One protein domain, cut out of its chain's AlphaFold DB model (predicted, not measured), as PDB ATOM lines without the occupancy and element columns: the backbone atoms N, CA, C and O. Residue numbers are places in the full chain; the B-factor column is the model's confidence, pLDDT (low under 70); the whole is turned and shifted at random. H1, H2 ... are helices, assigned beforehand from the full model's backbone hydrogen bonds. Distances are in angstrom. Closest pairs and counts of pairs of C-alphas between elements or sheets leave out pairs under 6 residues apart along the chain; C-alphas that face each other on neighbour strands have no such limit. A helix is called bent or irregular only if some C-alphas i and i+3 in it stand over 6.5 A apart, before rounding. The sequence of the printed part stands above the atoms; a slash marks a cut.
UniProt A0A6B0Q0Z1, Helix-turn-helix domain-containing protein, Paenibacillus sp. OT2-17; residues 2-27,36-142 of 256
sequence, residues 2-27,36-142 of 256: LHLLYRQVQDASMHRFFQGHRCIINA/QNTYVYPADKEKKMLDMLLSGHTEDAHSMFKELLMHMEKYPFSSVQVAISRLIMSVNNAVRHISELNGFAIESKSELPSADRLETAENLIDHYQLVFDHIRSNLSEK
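This is residues 2 to 27 and 36 to 142 of the 256 residues of the protein "Helix-turn-helix domain-containing protein" of Paenibacillus sp. OT2-17 (UniProt A0A6B0Q0Z1). The domain is a long bundle of helices: H2, H3, H4 and H5 run side by side, and H1 lengthens the rod at one end, where its residues 11 to 18 meet H3, H4 and H5. A long link without a named element, residues 103 to 120, leads from H4 to H5. The printed part has 133 residues with five named helices, H1 to H5 in chain order, and no named strand; the class is all helix. It is compact, with a radius of gyration of the C-alphas of 16.3 A, and spans 59 by 28 by 19 A.

The longest helix is H4, residues 77 to 102. H2, residues 43 to 54, touches residues 87 to 98 of H4 at a shallow tilt of 27 degrees, the same way; the closest C-alphas, of Leu 54 and Ile 98, are 6.7 A apart. H2 and H3, residues 58 to 74, form a helical hairpin at a shallow tilt of 26 degrees, opposite ways, with the C-alphas of Met 49 and Ala 61 closest at 4.8 A. H3 and H4 are close but not clearly touching; their closest C-alphas, of Met 72 and Val 80, are 6.3 A apart. H3 touches H5, residues 121 to 142, at a shallow tilt of 14 degrees, opposite ways, with the C-alphas of Thr 58 and Phe 132 closest at 5.5 A. H4 and H5 only just touch, with 3 pairs of C-alphas within 8 A; the closest are those of Asn 102 and Leu 139, 7.6 A apart. H1, residues 2 to 19, touches H4 with residues 11 to 15 alone, and the closest C-alphas, of His 15 and Phe 77, are 5.5 A apart. H1 and H5 touch only at their ends, and only just, with the C-alphas of Phe 18 and Ala 121 closest at 5.2 A. Every O i to N i+4 pair is within hydrogen-bond range in H2 and H5; the counts are 11 of 14 in H1, 10 of 13 in H3 and 20 of 22 in H4.

H4 is 36.4 A long and irregular, with C-alphas 79 and 82 7.3 A apart. H5 is 31.8 A long and ends at C-alpha 142, (-44.268, -29.808, -52.414). H3 is 26.0 A long and only just irregular, with C-alphas 71 and 74 6.6 A apart. H1 is 25.3 A long and begins at C-alpha 2, (-31.821, -39.641, 4.721). H2 is 16.4 A long.

The two C-alphas farthest apart, of Leu 2 and Lys 142, are 59.3 A apart. Residues 28 to 35 are not printed; C-alphas 27 and 36 are 15.3 A apart across this cut, within the link from H1 to H2. The link from H4 to H5 is long. The mean pLDDT of the printed part is 82.8, and residues 2, 26 to 27, 36 to 37 and 105 to 118 are under 70.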
ATOM      1  N   LEU A   2     -31.087 -40.817   5.247       67.62
ATOM      2  CA  LEU A   2     -31.821 -39.641   4.721       67.62
ATOM      3  C   LEU A   2     -31.557 -39.358   3.228       67.62
ATOM      4  O   LEU A   2     -32.482 -39.116   2.469       67.62
ATOM      5  N   HIS A   3     -30.296 -39.446   2.802       75.31
ATOM      6  CA  HIS A   3     -29.891 -39.200   1.415       75.31
ATOM      7  C   HIS A   3     -30.444 -40.233   0.409       75.31
ATOM      8  O   HIS A   3     -30.737 -39.880  -0.728       75.31
ATOM      9  N   LEU A   4     -30.632 -41.491   0.828       71.94
ATOM     10  CA  LEU A   4     -31.241 -42.533  -0.009       71.94
ATOM     11  C   LEU A   4     -32.745 -42.287  -0.181       71.94
ATOM     12  O   LEU A   4     -33.228 -42.250  -1.305       71.94
ATOM     13  N   LEU A   5     -33.451 -42.032   0.926       75.94
ATOM     14  CA  LEU A   5     -34.882 -41.704   0.912       75.94
ATOM     15  C   LEU A   5     -35.165 -40.445   0.083       75.94
ATOM     16  O   LEU A   5     -36.128 -40.410  -0.674       75.94
ATOM     17  N   TYR A   6     -34.297 -39.431   0.176       78.19
ATOM     18  CA  TYR A   6     -34.381 -38.235  -0.662       78.19
ATOM     19  C   TYR A   6     -34.281 -38.573  -2.159       78.19
ATOM     20  O   TYR A   6     -35.122 -38.127  -2.933       78.19
ATOM     21  N   ARG A   7     -33.303 -39.398  -2.569       72.75
ATOM     22  CA  ARG A   7     -33.157 -39.827  -3.971       72.75
ATOM     23  C   ARG A   7     -34.342 -40.658  -4.459       72.75
ATOM     24  O   ARG A   7     -34.801 -40.422  -5.567       72.75
ATOM     25  N   GLN A   8     -34.858 -41.571  -3.636       73.62
ATOM     26  CA  GLN A   8     -36.043 -42.376  -3.965       73.62
ATOM     27  C   GLN A   8     -37.275 -41.497  -4.200       73.62
ATOM     28  O   GLN A   8     -37.968 -41.661  -5.197       73.62
ATOM     29  N   VAL A   9     -37.526 -40.523  -3.319       77.94
ATOM     30  CA  VAL A   9     -38.651 -39.586  -3.468       77.94
ATOM     31  C   VAL A   9     -38.452 -38.660  -4.671       77.94
ATOM     32  O   VAL A   9     -39.412 -38.369  -5.377       77.94
ATOM     33  N   GLN A  10     -37.221 -38.211  -4.930       76.31
ATOM     34  CA  GLN A  10     -36.908 -37.378  -6.090       76.31
ATOM     35  C   GLN A  10     -37.117 -38.134  -7.411       76.31
ATOM     36  O   GLN A  10     -37.765 -37.597  -8.305       76.31
ATOM     37  N   ASP A  11     -36.610 -39.363  -7.530       75.56
ATOM     38  CA  ASP A  11     -36.767 -40.190  -8.732       75.56
ATOM     39  C   ASP A  11     -38.238 -40.566  -8.957       75.56
ATOM     40  O   ASP A  11     -38.767 -40.331 -10.041       75.56
ATOM     41  N   ALA A  12     -38.940 -40.996  -7.900       74.75
ATOM     42  CA  ALA A  12     -40.383 -41.226  -7.929       74.75
ATOM     43  C   ALA A  12     -41.156 -39.978  -8.385       74.75
ATOM     44  O   ALA A  12     -42.014 -40.073  -9.254       74.75
ATOM     45  N   SER A  13     -40.833 -38.791  -7.862       76.25
ATOM     46  CA  SER A  13     -41.471 -37.534  -8.280       76.25
ATOM     47  C   SER A  13     -41.263 -37.239  -9.771       76.25
ATOM     48  O   SER A  13     -42.179 -36.760 -10.438       76.25
ATOM     49  N   MET A  14     -40.085 -37.557 -10.315       78.62
ATOM     50  CA  MET A  14     -39.797 -37.390 -11.743       78.62
ATOM     51  C   MET A  14     -40.436 -38.478 -12.616       78.62
ATOM     52  O   MET A  14     -40.797 -38.207 -13.759       78.62
ATOM     53  N   HIS A  15     -40.664 -39.679 -12.074       79.00
ATOM     54  CA  HIS A  15     -41.372 -40.773 -12.752       79.00
ATOM     55  C   HIS A  15     -42.826 -40.419 -13.107       79.00
ATOM     56  O   HIS A  15     -43.397 -40.973 -14.048       79.00
ATOM     57  N   ARG A  16     -43.382 -39.379 -12.467       83.00
ATOM     58  CA  ARG A  16     -44.615 -38.692 -12.894       83.00
ATOM     59  C   ARG A  16     -44.636 -38.377 -14.391       83.00
ATOM     60  O   ARG A  16     -45.712 -38.388 -14.979       83.00
ATOM     61  N   PHE A  17     -43.477 -38.127 -15.005       84.81
ATOM     62  CA  PHE A  17     -43.365 -37.959 -16.451       84.81
ATOM     63  C   PHE A  17     -44.065 -39.096 -17.215       84.81
ATOM     64  O   PHE A  17     -44.836 -38.825 -18.124       84.81
ATOM     65  N   PHE A  18     -43.877 -40.358 -16.822       84.19
ATOM     66  CA  PHE A  18     -44.534 -41.489 -17.483       84.19
ATOM     67  C   PHE A  18     -45.957 -41.749 -16.971       84.19
ATOM     68  O   PHE A  18     -46.831 -42.087 -17.758       84.19
ATOM     69  N   GLN A  19     -46.205 -41.564 -15.670       81.38
ATOM     70  CA  GLN A  19     -47.488 -41.900 -15.026       81.38
ATOM     71  C   GLN A  19     -48.582 -40.825 -15.171       81.38
ATOM     72  O   GLN A  19     -49.729 -41.054 -14.790       81.38
ATOM     73  N   GLY A  20     -48.241 -39.644 -15.690       80.00
ATOM     74  CA  GLY A  20     -49.189 -38.560 -15.930       80.00
ATOM     75  C   GLY A  20     -49.589 -37.771 -14.676       80.00
ATOM     76  O   GLY A  20     -49.068 -37.956 -13.569       80.00
ATOM     77  N   HIS A  21     -50.522 -36.831 -14.846       77.00
ATOM     78  CA  HIS A  21     -51.008 -35.985 -13.754       77.00
ATOM     79  C   HIS A  21     -51.839 -36.776 -12.737       77.00
ATOM     80  O   HIS A  21     -52.577 -37.691 -13.084       77.00
ATOM     81  N   ARG A  22     -51.787 -36.350 -11.466       73.31
ATOM     82  CA  ARG A  22     -52.574 -36.914 -10.343       73.31
ATOM     83  C   ARG A  22     -52.275 -38.385 -10.007       73.31
ATOM     84  O   ARG A  22     -53.058 -39.006  -9.291       73.31
ATOM     85  N   CYS A  23     -51.148 -38.929 -10.462       75.88
ATOM     86  CA  CYS A  23     -50.695 -40.254 -10.053       75.88
ATOM     87  C   CYS A  23     -50.261 -40.281  -8.573       75.88
ATOM     88  O   CYS A  23     -49.776 -39.291  -8.020       75.88
ATOM     89  N   ILE A  24     -50.440 -41.435  -7.925       73.38
ATOM     90  CA  ILE A  24     -49.906 -41.718  -6.588       73.38
ATOM     91  C   ILE A  24     -48.694 -42.626  -6.781       73.38
ATOM     92  O   ILE A  24     -48.846 -43.786  -7.156       73.38
ATOM     93  N   ILE A  25     -47.494 -42.102  -6.530       71.56
ATOM     94  CA  ILE A  25     -46.240 -42.835  -6.733       71.56
ATOM     95  C   ILE A  25     -45.720 -43.304  -5.377       71.56
ATOM     96  O   ILE A  25     -45.390 -42.496  -4.506       71.56
ATOM     97  N   ASN A  26     -45.653 -44.623  -5.182       69.88
ATOM     98  CA  ASN A  26     -45.104 -45.197  -3.961       69.88
ATOM     99  C   ASN A  26     -43.578 -45.333  -4.072       69.88
ATOM    100  O   ASN A  26     -43.071 -46.301  -4.636       69.88
ATOM    101  N   ALA A  27     -42.852 -44.384  -3.478       67.69
ATOM    102  CA  ALA A  27     -41.386 -44.364  -3.470       67.69
ATOM    103  C   ALA A  27     -40.739 -45.557  -2.731       67.69
ATOM    104  O   ALA A  27     -39.541 -45.783  -2.875       67.69
ATOM    105  N   GLN A  36     -29.744 -48.780  -9.426       61.81
ATOM    106  CA  GLN A  36     -28.507 -49.213 -10.079       61.81
ATOM    107  C   GLN A  36     -28.739 -49.844 -11.460       61.81
ATOM    108  O   GLN A  36     -27.768 -50.127 -12.164       61.81
ATOM    109  N   ASN A  37     -29.993 -50.052 -11.872       67.38
ATOM    110  CA  ASN A  37     -30.319 -50.640 -13.162       67.38
ATOM    111  C   ASN A  37     -29.954 -49.678 -14.303       67.38
ATOM    112  O   ASN A  37     -30.583 -48.634 -14.518       67.38
ATOM    113  N   THR A  38     -28.908 -50.040 -15.042       70.94
ATOM    114  CA  THR A  38     -28.379 -49.235 -16.138       70.94
ATOM    115  C   THR A  38     -29.240 -49.418 -17.383       70.94
ATOM    116  O   THR A  38     -29.258 -50.483 -18.003       70.94
ATOM    117  N   TYR A  39     -29.928 -48.357 -17.798       84.75
ATOM    118  CA  TYR A  39     -30.622 -48.349 -19.079       84.75
ATOM    119  C   TYR A  39     -29.621 -48.416 -20.242       84.75
ATOM    120  O   TYR A  39     -28.719 -47.582 -20.352       84.75
ATOM    121  N   VAL A  40     -29.799 -49.384 -21.145       87.75
ATOM    122  CA  VAL A  40     -29.023 -49.487 -22.389       87.75
ATOM    123  C   VAL A  40     -29.832 -48.870 -23.526       87.75
ATOM    124  O   VAL A  40     -30.882 -49.388 -23.905       87.75
ATOM    125  N   TYR A  41     -29.340 -47.759 -24.079       90.25
ATOM    126  CA  TYR A  41     -30.032 -47.034 -25.143       90.25
ATOM    127  C   TYR A  41     -30.039 -47.832 -26.463       90.25
ATOM    128  O   TYR A  41     -28.963 -48.131 -26.990       90.25
ATOM    129  N   PRO A  42     -31.211 -48.134 -27.051       92.50
ATOM    130  CA  PRO A  42     -31.318 -48.915 -28.282       92.50
ATOM    131  C   PRO A  42     -31.016 -48.052 -29.521       92.50
ATOM    132  O   PRO A  42     -31.916 -47.648 -30.259       92.50
ATOM    133  N   ALA A  43     -29.732 -47.776 -29.762       93.44
ATOM    134  CA  ALA A  43     -29.275 -46.916 -30.858       93.44
ATOM    135  C   ALA A  43     -29.726 -47.398 -32.254       93.44
ATOM    136  O   ALA A  43     -30.024 -46.574 -33.115       93.44
ATOM    137  N   ASP A  44     -29.846 -48.711 -32.471       94.69
ATOM    138  CA  ASP A  44     -30.307 -49.265 -33.754       94.69
ATOM    139  C   ASP A  44     -31.775 -48.928 -34.045       94.69
ATOM    140  O   ASP A  44     -32.141 -48.638 -35.186       94.69
ATOM    141  N   LYS A  45     -32.622 -48.927 -33.006       95.19
ATOM    142  CA  LYS A  45     -34.029 -48.526 -33.128       95.19
ATOM    143  C   LYS A  45     -34.149 -47.021 -33.363       95.19
ATOM    144  O   LYS A  45     -34.906 -46.619 -34.238       95.19
ATOM    145  N   GLU A  46     -33.368 -46.202 -32.651       96.31
ATOM    146  CA  GLU A  46     -33.286 -44.756 -32.922       96.31
ATOM    147  C   GLU A  46     -32.916 -44.505 -34.387       96.31
ATOM    148  O   GLU A  46     -33.621 -43.778 -35.080       96.31
ATOM    149  N   LYS A  47     -31.857 -45.148 -34.887       96.38
ATOM    150  CA  LYS A  47     -31.432 -44.999 -36.280       96.38
ATOM    151  C   LYS A  47     -32.550 -45.367 -37.259       96.38
ATOM    152  O   LYS A  47     -32.854 -44.585 -38.153       96.38
ATOM    153  N   LYS A  48     -33.203 -46.514 -37.056       97.25
ATOM    154  CA  LYS A  48     -34.309 -46.971 -37.910       97.25
ATOM    155  C   LYS A  48     -35.485 -45.984 -37.923       97.25
ATOM    156  O   LYS A  48     -36.036 -45.717 -38.988       97.25
ATOM    157  N   MET A  49     -35.843 -45.421 -36.770       97.62
ATOM    158  CA  MET A  49     -36.868 -44.377 -36.654       97.62
ATOM    159  C   MET A  49     -36.483 -43.120 -37.448       97.62
ATOM    160  O   MET A  49     -37.317 -42.557 -38.155       97.62
ATOM    161  N   LEU A  50     -35.224 -42.680 -37.352       96.31
ATOM    162  CA  LEU A  50     -34.737 -41.514 -38.092       96.31
ATOM    163  C   LEU A  50     -34.748 -41.762 -39.607       96.31
ATOM    164  O   LEU A  50     -35.183 -40.890 -40.353       96.31
ATOM    165  N   ASP A  51     -34.355 -42.952 -40.065       94.94
ATOM    166  CA  ASP A  51     -34.407 -43.329 -41.484       94.94
ATOM    167  C   ASP A  51     -35.856 -43.322 -42.023       94.94
ATOM    168  O   ASP A  51     -36.118 -42.856 -43.138       94.94
ATOM    169  N   MET A  52     -36.827 -43.780 -41.222       95.50
ATOM    170  CA  MET A  52     -38.260 -43.688 -41.546       95.50
ATOM    171  C   MET A  52     -38.717 -42.232 -41.672       95.50
ATOM    172  O   MET A  52     -39.368 -41.872 -42.653       95.50
ATOM    173  N   LEU A  53     -38.322 -41.376 -40.728       92.56
ATOM    174  CA  LEU A  53     -38.667 -39.957 -40.743       92.56
ATOM    175  C   LEU A  53     -38.075 -39.240 -41.969       92.56
ATOM    176  O   LEU A  53     -38.794 -38.530 -42.673       92.56
ATOM    177  N   LEU A  54     -36.795 -39.477 -42.273       89.31
ATOM    178  CA  LEU A  54     -36.090 -38.901 -43.428       89.31
ATOM    179  C   LEU A  54     -36.674 -39.353 -44.772       89.31
ATOM    180  O   LEU A  54     -36.632 -38.605 -45.747       89.31
ATOM    181  N   SER A  55     -37.238 -40.561 -44.830       88.12
ATOM    182  CA  SER A  55     -37.905 -41.094 -46.024       88.12
ATOM    183  C   SER A  55     -39.395 -40.736 -46.117       88.12
ATOM    184  O   SER A  55     -40.054 -41.127 -47.080       88.12
ATOM    185  N   GLY A  56     -39.931 -39.972 -45.158       88.19
ATOM    186  CA  GLY A  56     -41.321 -39.504 -45.150       88.19
ATOM    187  C   GLY A  56     -42.339 -40.489 -44.559       88.19
ATOM    188  O   GLY A  56     -43.529 -40.170 -44.539       88.19
ATOM    189  N   HIS A  57     -41.899 -41.637 -44.031       92.94
ATOM    190  CA  HIS A  57     -42.730 -42.608 -43.299       92.94
ATOM    191  C   HIS A  57     -42.983 -42.118 -41.861       92.94
ATOM    192  O   HIS A  57     -42.552 -42.709 -40.874       92.94
ATOM    193  N   THR A  58     -43.648 -40.968 -41.761       93.56
ATOM    194  CA  THR A  58     -43.872 -40.209 -40.521       93.56
ATOM    195  C   THR A  58     -44.705 -40.968 -39.486       93.56
ATOM    196  O   THR A  58     -44.397 -40.893 -38.302       93.56
ATOM    197  N   GLU A  59     -45.698 -41.754 -39.908       94.50
ATOM    198  CA  GLU A  59     -46.527 -42.575 -39.007       94.50
ATOM    199  C   GLU A  59     -45.723 -43.705 -38.347       94.50
ATOM    200  O   GLU A  59     -45.759 -43.867 -37.126       94.50
ATOM    201  N   ASP A  60     -44.925 -44.437 -39.131       96.06
ATOM    202  CA  ASP A  60     -44.054 -45.501 -38.614       96.06
ATOM    203  C   ASP A  60     -42.977 -44.932 -37.679       96.06
ATOM    204  O   ASP A  60     -42.692 -45.498 -36.618       96.06
ATOM    205  N   ALA A  61     -42.413 -43.773 -38.040       96.75
ATOM    206  CA  ALA A  61     -41.474 -43.053 -37.191       96.75
ATOM    207  C   ALA A  61     -42.123 -42.631 -35.860       96.75
ATOM    208  O   ALA A  61     -41.498 -42.786 -34.811       96.75
ATOM    209  N   HIS A  62     -43.372 -42.144 -35.873       95.88
ATOM    210  CA  HIS A  62     -44.106 -41.783 -34.650       95.88
ATOM    211  C   HIS A  62     -44.338 -42.997 -33.752       95.88
ATOM    212  O   HIS A  62     -44.058 -42.952 -32.553       95.88
ATOM    213  N   SER A  63     -44.779 -44.113 -34.340       97.12
ATOM    214  CA  SER A  63     -44.995 -45.356 -33.600       97.12
ATOM    215  C   SER A  63     -43.703 -45.849 -32.943       97.12
ATOM    216  O   SER A  63     -43.721 -46.264 -31.784       97.12
ATOM    217  N   MET A  64     -42.568 -45.772 -33.647       97.19
ATOM    218  CA  MET A  64     -41.270 -46.163 -33.094       97.19
ATOM    219  C   MET A  64     -40.767 -45.182 -32.026       97.19
ATOM    220  O   MET A  64     -40.204 -45.619 -31.024       97.19
ATOM    221  N   PHE A  65     -41.013 -43.878 -32.187       96.12
ATOM    222  CA  PHE A  65     -40.737 -42.869 -31.161       96.12
ATOM    223  C   PHE A  65     -41.497 -43.176 -29.864       96.12
ATOM    224  O   PHE A  65     -40.899 -43.232 -28.787       96.12
ATOM    225  N   LYS A  66     -42.803 -43.453 -29.976       95.81
ATOM    226  CA  LYS A  66     -43.651 -43.861 -28.852       95.81
ATOM    227  C   LYS A  66     -43.149 -45.149 -28.201       95.81
ATOM    228  O   LYS A  66     -43.051 -45.207 -26.980       95.81
ATOM    229  N   GLU A  67     -42.805 -46.167 -28.990       95.88
ATOM    230  CA  GLU A  67     -42.264 -47.433 -28.477       95.88
ATOM    231  C   GLU A  67     -40.972 -47.213 -27.675       95.88
ATOM    232  O   GLU A  67     -40.831 -47.729 -26.565       95.88
ATOM    233  N   LEU A  68     -40.043 -46.420 -28.217       94.75
ATOM    234  CA  LEU A  68     -38.783 -46.079 -27.561       94.75
ATOM    235  C   LEU A  68     -39.007 -45.355 -26.236       94.75
ATOM    236  O   LEU A  68     -38.360 -45.695 -25.246       94.75
ATOM    237  N   LEU A  69     -39.923 -44.388 -26.217       93.19
ATOM    238  CA  LEU A  69     -40.232 -43.618 -25.022       93.19
ATOM    239  C   LEU A  69     -40.920 -44.481 -23.956       93.19
ATOM    240  O   LEU A  69     -40.478 -44.496 -22.812       93.19
ATOM    241  N   MET A  70     -41.944 -45.256 -24.319       91.94
ATOM    242  CA  MET A  70     -42.677 -46.106 -23.368       91.94
ATOM    243  C   MET A  70     -41.815 -47.253 -22.825       91.94
ATOM    244  O   MET A  70     -41.984 -47.673 -21.686       91.94
ATOM    245  N   HIS A  71     -40.824 -47.734 -23.580       90.94
ATOM    246  CA  HIS A  71     -39.874 -48.721 -23.066       90.94
ATOM    247  C   HIS A  71     -39.012 -48.178 -21.908       90.94
ATOM    248  O   HIS A  71     -38.505 -48.966 -21.107       90.94
ATOM    249  N   MET A  72     -38.841 -46.854 -21.806       90.12
ATOM    250  CA  MET A  72     -38.094 -46.206 -20.723       90.12
ATOM    251  C   MET A  72     -38.888 -46.133 -19.408       90.12
ATOM    252  O   MET A  72     -38.272 -45.977 -18.358       90.12
ATOM    253  N   GLU A  73     -40.214 -46.314 -19.438       88.25
ATOM    254  CA  GLU A  73     -41.095 -46.228 -18.261       88.25
ATOM    255  C   GLU A  73     -40.694 -47.197 -17.139       88.25
ATOM    256  O   GLU A  73     -40.829 -46.883 -15.961       88.25
ATOM    257  N   LYS A  74     -40.162 -48.373 -17.481       84.62
ATOM    258  CA  LYS A  74     -39.786 -49.407 -16.501       84.62
ATOM    259  C   LYS A  74     -38.464 -49.147 -15.766       84.62
ATOM    260  O   LYS A  74     -38.049 -49.986 -14.973       84.62
ATOM    261  N   TYR A  75     -37.774 -48.051 -16.073       84.56
ATOM    262  CA  TYR A  75     -36.480 -47.711 -15.483       84.56
ATOM    263  C   TYR A  75     -36.606 -46.480 -14.576       84.56
ATOM    264  O   TYR A  75     -37.497 -45.654 -14.791       84.56
ATOM    265  N   PRO A  76     -35.700 -46.312 -13.594       80.44
ATOM    266  CA  PRO A  76     -35.614 -45.072 -12.830       80.44
ATOM    267  C   PRO A  76     -35.461 -43.875 -13.761       80.44
ATOM    268  O   PRO A  76     -34.704 -43.934 -14.739       80.44
ATOM    269  N   PHE A  77     -36.135 -42.770 -13.444       82.69
ATOM    270  CA  PHE A  77     -36.120 -41.590 -14.307       82.69
ATOM    271  C   PHE A  77     -34.694 -41.055 -14.498       82.69
ATOM    272  O   PHE A  77     -34.290 -40.710 -15.609       82.69
ATOM    273  N   SER A  78     -33.901 -41.055 -13.427       79.88
ATOM    274  CA  SER A  78     -32.485 -40.674 -13.441       79.88
ATOM    275  C   SER A  78     -31.637 -41.483 -14.436       79.88
ATOM    276  O   SER A  78     -30.722 -40.921 -15.041       79.88
ATOM    277  N   SER A  79     -31.968 -42.756 -14.679       83.50
ATOM    278  CA  SER A  79     -31.278 -43.615 -15.653       83.50
ATOM    279  C   SER A  79     -31.676 -43.325 -17.106       83.50
ATOM    280  O   SER A  79     -30.896 -43.592 -18.021       83.50
ATOM    281  N   VAL A  80     -32.870 -42.770 -17.347       86.94
ATOM    282  CA  VAL A  80     -33.412 -42.544 -18.703       86.94
ATOM    283  C   VAL A  80     -33.484 -41.077 -19.116       86.94
ATOM    284  O   VAL A  80     -33.644 -40.792 -20.297       86.94
ATOM    285  N   GLN A  81     -33.293 -40.120 -18.208       84.38
ATOM    286  CA  GLN A  81     -33.370 -38.686 -18.520       84.38
ATOM    287  C   GLN A  81     -32.428 -38.270 -19.665       84.38
ATOM    288  O   GLN A  81     -32.810 -37.507 -20.560       84.38
ATOM    289  N   VAL A  82     -31.201 -38.802 -19.676       86.50
ATOM    290  CA  VAL A  82     -30.223 -38.555 -20.749       86.50
ATOM    291  C   VAL A  82     -30.677 -39.204 -22.060       86.50
ATOM    292  O   VAL A  82     -30.523 -38.612 -23.126       86.50
ATOM    293  N   ALA A  83     -31.283 -40.392 -21.986       90.81
ATOM    294  CA  ALA A  83     -31.831 -41.099 -23.139       90.81
ATOM    295  C   ALA A  83     -33.003 -40.342 -23.782       90.81
ATOM    296  O   ALA A  83     -33.014 -40.171 -24.999       90.81
ATOM    297  N   ILE A  84     -33.942 -39.837 -22.977       89.81
ATOM    298  CA  ILE A  84     -35.064 -39.003 -23.436       89.81
ATOM    299  C   ILE A  84     -34.530 -37.733 -24.109       89.81
ATOM    300  O   ILE A  84     -34.908 -37.420 -25.236       89.81
ATOM    301  N   SER A  85     -33.597 -37.032 -23.453       87.69
ATOM    302  CA  SER A  85     -32.989 -35.806 -23.993       87.69
ATOM    303  C   SER A  85     -32.276 -36.054 -25.325       87.69
ATOM    304  O   SER A  85     -32.399 -35.256 -26.256       87.69
ATOM    305  N   ARG A  86     -31.555 -37.177 -25.439       91.62
ATOM    306  CA  ARG A  86     -30.918 -37.605 -26.688       91.62
ATOM    307  C   ARG A  86     -31.955 -37.852 -27.780       91.62
ATOM    308  O   ARG A  86     -31.800 -37.299 -28.861       91.62
ATOM    309  N   LEU A  87     -32.998 -38.633 -27.497       92.25
ATOM    310  CA  LEU A  87     -34.048 -38.956 -28.466       92.25
ATOM    311  C   LEU A  87     -34.713 -37.682 -29.012       92.25
ATOM    312  O   LEU A  87     -34.810 -37.510 -30.225       92.25
ATOM    313  N   ILE A  88     -35.083 -36.754 -28.122       89.88
ATOM    314  CA  ILE A  88     -35.629 -35.430 -28.470       89.88
ATOM    315  C   ILE A  88     -34.667 -34.663 -29.384       89.88
ATOM    316  O   ILE A  88     -35.071 -34.146 -30.424       89.88
ATOM    317  N   MET A  89     -33.380 -34.602 -29.028       89.94
ATOM    318  CA  MET A  89     -32.371 -33.897 -29.824       89.94
ATOM    319  C   MET A  89     -32.195 -34.526 -31.214       89.94
ATOM    320  O   MET A  89     -32.147 -33.806 -32.210       89.94
ATOM    321  N   SER A  90     -32.134 -35.856 -31.294       93.12
ATOM    322  CA  SER A  90     -32.012 -36.602 -32.548       93.12
ATOM    323  C   SER A  90     -33.190 -36.329 -33.481       93.12
ATOM    324  O   SER A  90     -32.982 -36.016 -34.655       93.12
ATOM    325  N   VAL A  91     -34.423 -36.376 -32.961       91.88
ATOM    326  CA  VAL A  91     -35.619 -36.049 -33.745       91.88
ATOM    327  C   VAL A  91     -35.583 -34.586 -34.179       91.88
ATOM    328  O   VAL A  91     -35.731 -34.310 -35.364       91.88
ATOM    329  N   ASN A  92     -35.297 -33.644 -33.275       89.50
ATOM    330  CA  ASN A  92     -35.219 -32.219 -33.615       89.50
ATOM    331  C   ASN A  92     -34.203 -31.935 -34.731       89.50
ATOM    332  O   ASN A  92     -34.476 -31.133 -35.624       89.50
ATOM    333  N   ASN A  93     -33.048 -32.602 -34.705       90.62
ATOM    334  CA  ASN A  93     -32.032 -32.475 -35.747       90.62
ATOM    335  C   ASN A  93     -32.518 -33.035 -37.090       90.62
ATOM    336  O   ASN A  93     -32.332 -32.381 -38.113       90.62
ATOM    337  N   ALA A  94     -33.176 -34.198 -37.099       92.31
ATOM    338  CA  ALA A  94     -33.748 -34.759 -38.322       92.31
ATOM    339  C   ALA A  94     -34.857 -33.870 -38.899       92.31
ATOM    340  O   ALA A  94     -34.879 -33.609 -40.097       92.31
ATOM    341  N   VAL A  95     -35.734 -33.342 -38.045       90.19
ATOM    342  CA  VAL A  95     -36.818 -32.436 -38.440       90.19
ATOM    343  C   VAL A  95     -36.252 -31.150 -39.062       90.19
ATOM    344  O   VAL A  95     -36.664 -30.778 -40.162       90.19
ATOM    345  N   ARG A  96     -35.236 -30.529 -38.441       87.94
ATOM    346  CA  ARG A  96     -34.506 -29.387 -39.030       87.94
ATOM    347  C   ARG A  96     -33.877 -29.734 -40.374       87.94
ATOM    348  O   ARG A  96     -34.043 -28.982 -41.326       87.94
ATOM    349  N   HIS A  97     -33.219 -30.886 -40.472       89.50
ATOM    350  CA  HIS A  97     -32.593 -31.320 -41.715       89.50
ATOM    351  C   HIS A  97     -33.613 -31.490 -42.854       89.50
ATOM    352  O   HIS A  97     -33.378 -31.030 -43.970       89.50
ATOM    353  N   ILE A  98     -34.780 -32.086 -42.577       89.19
ATOM    354  CA  ILE A  98     -35.869 -32.222 -43.558       89.19
ATOM    355  C   ILE A  98     -36.386 -30.845 -43.983       89.19
ATOM    356  O   ILE A  98     -36.574 -30.608 -45.176       89.19
ATOM    357  N   SER A  99     -36.602 -29.947 -43.023       85.31
ATOM    358  CA  SER A  99     -37.059 -28.574 -43.260       85.31
ATOM    359  C   SER A  99     -36.085 -27.782 -44.135       85.31
ATOM    360  O   SER A  99     -36.518 -27.161 -45.106       85.31
ATOM    361  N   GLU A 100     -34.780 -27.875 -43.873       86.00
ATOM    362  CA  GLU A 100     -33.724 -27.246 -44.675       86.00
ATOM    363  C   GLU A 100     -33.664 -27.818 -46.095       86.00
ATOM    364  O   GLU A 100     -33.711 -27.062 -47.066       86.00
ATOM    365  N   LEU A 101     -33.621 -29.149 -46.232       84.25
ATOM    366  CA  LEU A 101     -33.547 -29.817 -47.535       84.25
ATOM    367  C   LEU A 101     -34.757 -29.524 -48.416       84.25
ATOM    368  O   LEU A 101     -34.638 -29.424 -49.636       84.25
ATOM    369  N   ASN A 102     -35.932 -29.416 -47.801       82.56
ATOM    370  CA  ASN A 102     -37.162 -29.197 -48.536       82.56
ATOM    371  C   ASN A 102     -37.526 -27.718 -48.620       82.56
ATOM    372  O   ASN A 102     -38.370 -27.395 -49.443       82.56
ATOM    373  N   GLY A 103     -36.911 -26.815 -47.855       80.06
ATOM    374  CA  GLY A 103     -37.176 -25.374 -47.888       80.06
ATOM    375  C   GLY A 103     -38.579 -25.002 -47.399       80.06
ATOM    376  O   GLY A 103     -39.290 -24.271 -48.092       80.06
ATOM    377  N   PHE A 104     -39.017 -25.564 -46.272       80.44
ATOM    378  CA  PHE A 104     -40.197 -25.103 -45.528       80.44
ATOM    379  C   PHE A 104     -39.775 -24.752 -44.103       80.44
ATOM    380  O   PHE A 104     -38.903 -25.420 -43.555       80.44
ATOM    381  N   ALA A 105     -40.339 -23.700 -43.512       69.88
ATOM    382  CA  ALA A 105     -40.013 -23.317 -42.142       69.88
ATOM    383  C   ALA A 105     -40.815 -24.174 -41.155       69.88
ATOM    384  O   ALA A 105     -42.023 -24.303 -41.300       69.88
ATOM    385  N   ILE A 106     -40.142 -24.725 -40.148       68.56
ATOM    386  CA  ILE A 106     -40.790 -25.151 -38.901       68.56
ATOM    387  C   ILE A 106     -40.883 -23.876 -38.066       68.56
ATOM    388  O   ILE A 106     -39.841 -23.314 -37.702       68.56
ATOM    389  N   GLU A 107     -42.081 -23.351 -37.825       56.59
ATOM    390  CA  GLU A 107     -42.235 -22.089 -37.098       56.59
ATOM    391  C   GLU A 107     -41.865 -22.272 -35.608       56.59
ATOM    392  O   GLU A 107     -42.660 -22.615 -34.741       56.59
ATOM    393  N   SER A 108     -40.578 -22.044 -35.325       48.75
ATOM    394  CA  SER A 108     -39.945 -21.577 -34.081       48.75
ATOM    395  C   SER A 108     -40.678 -21.803 -32.736       48.75
ATOM    396  O   SER A 108     -41.683 -21.171 -32.415       48.75
ATOM    397  N   LYS A 109     -39.989 -22.528 -31.835       45.78
ATOM    398  CA  LYS A 109     -40.145 -22.611 -30.357       45.78
ATOM    399  C   LYS A 109     -41.444 -23.190 -29.786       45.78
ATOM    400  O   LYS A 109     -41.419 -23.598 -28.624       45.78
ATOM    401  N   SER A 110     -42.541 -23.222 -30.535       49.66
ATOM    402  CA  SER A 110     -43.775 -23.898 -30.110       49.66
ATOM    403  C   SER A 110     -43.831 -25.356 -30.579       49.66
ATOM    404  O   SER A 110     -44.367 -26.182 -29.857       49.66
ATOM    405  N   GLU A 111     -43.189 -25.676 -31.712       51.16
ATOM    406  CA  GLU A 111     -43.231 -26.989 -32.382       51.16
ATOM    407  C   GLU A 111     -42.057 -27.924 -32.052       51.16
ATOM    408  O   GLU A 111     -42.080 -29.090 -32.419       51.16
ATOM    409  N   LEU A 112     -41.021 -27.472 -31.345       55.19
ATOM    410  CA  LEU A 112     -39.969 -28.356 -30.826       55.19
ATOM    411  C   LEU A 112     -39.866 -28.079 -29.329       55.19
ATOM    412  O   LEU A 112     -39.458 -26.975 -28.946       55.19
ATOM    413  N   PRO A 113     -40.277 -29.017 -28.470       54.00
ATOM    414  CA  PRO A 113     -40.362 -28.749 -27.057       54.00
ATOM    415  C   PRO A 113     -38.945 -28.650 -26.495       54.00
ATOM    416  O   PRO A 113     -38.062 -29.455 -26.795       54.00
ATOM    417  N   SER A 114     -38.719 -27.640 -25.661       53.97
ATOM    418  CA  SER A 114     -37.622 -27.693 -24.694       53.97
ATOM    419  C   SER A 114     -38.014 -28.749 -23.658       53.97
ATOM    420  O   SER A 114     -39.184 -28.779 -23.265       53.97
ATOM    421  N   ALA A 115     -37.084 -29.606 -23.224       52.25
ATOM    422  CA  ALA A 115     -37.359 -30.650 -22.222       52.25
ATOM    423  C   ALA A 115     -38.059 -30.089 -20.963       52.25
ATOM    424  O   ALA A 115     -38.820 -30.779 -20.298       52.25
ATOM    425  N   ASP A 116     -37.853 -28.802 -20.703       53.78
ATOM    426  CA  ASP A 116     -38.355 -28.021 -19.580       53.78
ATOM    427  C   ASP A 116     -39.870 -27.718 -19.632       53.78
ATOM    428  O   ASP A 116     -40.431 -27.291 -18.625       53.78
ATOM    429  N   ARG A 117     -40.538 -27.880 -20.788       57.38
ATOM    430  CA  ARG A 117     -41.964 -27.521 -20.979       57.38
ATOM    431  C   ARG A 117     -42.927 -28.702 -20.998       57.38
ATOM    432  O   ARG A 117     -44.130 -28.488 -20.886       57.38
ATOM    433  N   LEU A 118     -42.429 -29.921 -21.182       64.69
ATOM    434  CA  LEU A 118     -43.277 -31.104 -21.280       64.69
ATOM    435  C   LEU A 118     -43.326 -31.827 -19.944       64.69
ATOM    436  O   LEU A 118     -42.317 -32.311 -19.440       64.69
ATOM    437  N   GLU A 119     -44.526 -31.888 -19.381       73.56
ATOM    438  CA  GLU A 119     -44.742 -32.431 -18.042       73.56
ATOM    439  C   GLU A 119     -44.873 -33.956 -18.043       73.56
ATOM    440  O   GLU A 119     -44.618 -34.586 -17.014       73.56
ATOM    441  N   THR A 120     -45.256 -34.545 -19.184       87.25
ATOM    442  CA  THR A 120     -45.538 -35.980 -19.316       87.25
ATOM    443  C   THR A 120     -45.077 -36.563 -20.658       87.25
ATOM    444  O   THR A 120     -44.940 -35.852 -21.658       87.25
ATOM    445  N   ALA A 121     -44.872 -37.880 -20.684       88.31
ATOM    446  CA  ALA A 121     -44.574 -38.672 -21.869       88.31
ATOM    447  C   ALA A 121     -45.716 -38.607 -22.889       88.31
ATOM    448  O   ALA A 121     -45.455 -38.537 -24.085       88.31
ATOM    449  N   GLU A 122     -46.967 -38.569 -22.423       88.50
ATOM    450  CA  GLU A 122     -48.147 -38.383 -23.271       88.50
ATOM    451  C   GLU A 122     -48.079 -37.045 -24.014       88.50
ATOM    452  O   GLU A 122     -48.132 -37.025 -25.241       88.50
ATOM    453  N   ASN A 123     -47.802 -35.940 -23.306       86.12
ATOM    454  CA  ASN A 123     -47.644 -34.637 -23.959       86.12
ATOM    455  C   ASN A 123     -46.480 -34.627 -24.958       86.12
ATOM    456  O   ASN A 123     -46.574 -33.980 -25.994       86.12
ATOM    457  N   LEU A 124     -45.389 -35.341 -24.664       87.69
ATOM    458  CA  LEU A 124     -44.264 -35.488 -25.586       87.69
ATOM    459  C   LEU A 124     -44.657 -36.263 -26.856       87.69
ATOM    460  O   LEU A 124     -44.287 -35.857 -27.956       87.69
ATOM    461  N   ILE A 125     -45.403 -37.359 -26.714       90.94
ATOM    462  CA  ILE A 125     -45.879 -38.184 -27.834       90.94
ATOM    463  C   ILE A 125     -46.842 -37.391 -28.719       90.94
ATOM    464  O   ILE A 125     -46.652 -37.369 -29.938       90.94
ATOM    465  N   ASP A 126     -47.830 -36.726 -28.123       88.75
ATOM    466  CA  ASP A 126     -48.827 -35.929 -28.846       88.75
ATOM    467  C   ASP A 126     -48.168 -34.759 -29.575       88.75
ATOM    468  O   ASP A 126     -48.459 -34.476 -30.738       88.75
ATOM    469  N   HIS A 127     -47.209 -34.111 -28.915       86.81
ATOM    470  CA  HIS A 127     -46.433 -33.037 -29.508       86.81
ATOM    471  C   HIS A 127     -45.700 -33.503 -30.771       86.81
ATOM    472  O   HIS A 127     -45.824 -32.889 -31.831       86.81
ATOM    473  N   TYR A 128     -44.956 -34.610 -30.691       89.44
ATOM    474  CA  TYR A 128     -44.247 -35.131 -31.861       89.44
ATOM    475  C   TYR A 128     -45.178 -35.719 -32.924       89.44
ATOM    476  O   TYR A 128     -44.785 -35.770 -34.089       89.44
ATOM    477  N   GLN A 129     -46.414 -36.082 -32.571       91.50
ATOM    478  CA  GLN A 129     -47.438 -36.412 -33.558       91.50
ATOM    479  C   GLN A 129     -47.739 -35.202 -34.448       91.50
ATOM    480  O   GLN A 129     -47.636 -35.304 -35.668       91.50
ATOM    481  N   LEU A 130     -48.006 -34.040 -33.840       88.69
ATOM    482  CA  LEU A 130     -48.274 -32.797 -34.572       88.69
ATOM    483  C   LEU A 130     -47.097 -32.400 -35.472       88.69
ATOM    484  O   LEU A 130     -47.294 -32.021 -36.627       88.69
ATOM    485  N   VAL A 131     -45.864 -32.540 -34.977       88.44
ATOM    486  CA  VAL A 131     -44.649 -32.266 -35.763       88.44
ATOM    487  C   VAL A 131     -44.556 -33.191 -36.976       88.44
ATOM    488  O   VAL A 131     -44.275 -32.741 -38.088       88.44
ATOM    489  N   PHE A 132     -44.789 -34.488 -36.786       91.00
ATOM    490  CA  PHE A 132     -44.681 -35.470 -37.864       91.00
ATOM    491  C   PHE A 132     -45.814 -35.301 -38.887       91.00
ATOM    492  O   PHE A 132     -45.562 -35.383 -40.091       91.00
ATOM    493  N   ASP A 133     -47.020 -34.949 -38.438       89.19
ATOM    494  CA  ASP A 133     -48.153 -34.590 -39.295       89.19
ATOM    495  C   ASP A 133     -47.874 -33.326 -40.127       89.19
ATOM    496  O   ASP A 133     -48.201 -33.275 -41.320       89.19
ATOM    497  N   HIS A 134     -47.222 -32.322 -39.534       86.88
ATOM    498  CA  HIS A 134     -46.811 -31.109 -40.239       86.88
ATOM    499  C   HIS A 134     -45.779 -31.421 -41.331       86.88
ATOM    500  O   HIS A 134     -45.926 -30.980 -42.475       86.88
ATOM    501  N   ILE A 135     -44.772 -32.249 -41.026       89.12
ATOM    502  CA  ILE A 135     -43.782 -32.712 -42.012       89.12
ATOM    503  C   ILE A 135     -44.469 -33.464 -43.151       89.12
ATOM    504  O   ILE A 135     -44.214 -33.170 -44.321       89.12
ATOM    505  N   ARG A 136     -45.368 -34.403 -42.830       89.62
ATOM    506  CA  ARG A 136     -46.128 -35.171 -43.826       89.62
ATOM    507  C   ARG A 136     -46.875 -34.245 -44.783       89.62
ATOM    508  O   ARG A 136     -46.790 -34.422 -45.999       89.62
ATOM    509  N   SER A 137     -47.566 -33.247 -44.236       87.31
ATOM    510  CA  SER A 137     -48.366 -32.294 -45.008       87.31
ATOM    511  C   SER A 137     -47.488 -31.466 -45.951       87.31
ATOM    512  O   SER A 137     -47.704 -31.500 -47.162       87.31
ATOM    513  N   ASN A 138     -46.410 -30.858 -45.446       86.75
ATOM    514  CA  ASN A 138     -45.482 -30.056 -46.255       86.75
ATOM    515  C   ASN A 138     -44.786 -30.862 -47.366       86.75
ATOM    516  O   ASN A 138     -44.645 -30.389 -48.498       86.75
ATOM    517  N   LEU A 139     -44.351 -32.093 -47.070       85.56
ATOM    518  CA  LEU A 139     -43.745 -32.970 -48.078       85.56
ATOM    519  C   LEU A 139     -44.759 -33.345 -49.165       85.56
ATOM    520  O   LEU A 139     -44.407 -33.404 -50.348       85.56
ATOM    521  N   SER A 140     -46.020 -33.577 -48.786       85.31
ATOM    522  CA  SER A 140     -47.088 -33.894 -49.734       85.31
ATOM    523  C   SER A 140     -47.422 -32.715 -50.656       85.31
ATOM    524  O   SER A 140     -47.520 -32.912 -51.869       85.31
ATOM    525  N   GLU A 141     -47.495 -31.495 -50.119       83.94
ATOM    526  CA  GLU A 141     -47.769 -30.277 -50.886       83.94
ATOM    527  C   GLU A 141     -46.663 -29.995 -51.900       83.94
ATOM    528  O   GLU A 141     -46.940 -29.857 -53.092       83.94
ATOM    529  N   LYS A 142     -45.390 -30.017 -51.481       79.12
ATOM    530  CA  LYS A 142     -44.268 -29.808 -52.414       79.12
ATOM    531  C   LYS A 142     -44.200 -30.880 -53.490       79.12
ATOM    532  O   LYS A 142     -43.895 -30.571 -54.646       79.12
TER     533      LYS A 142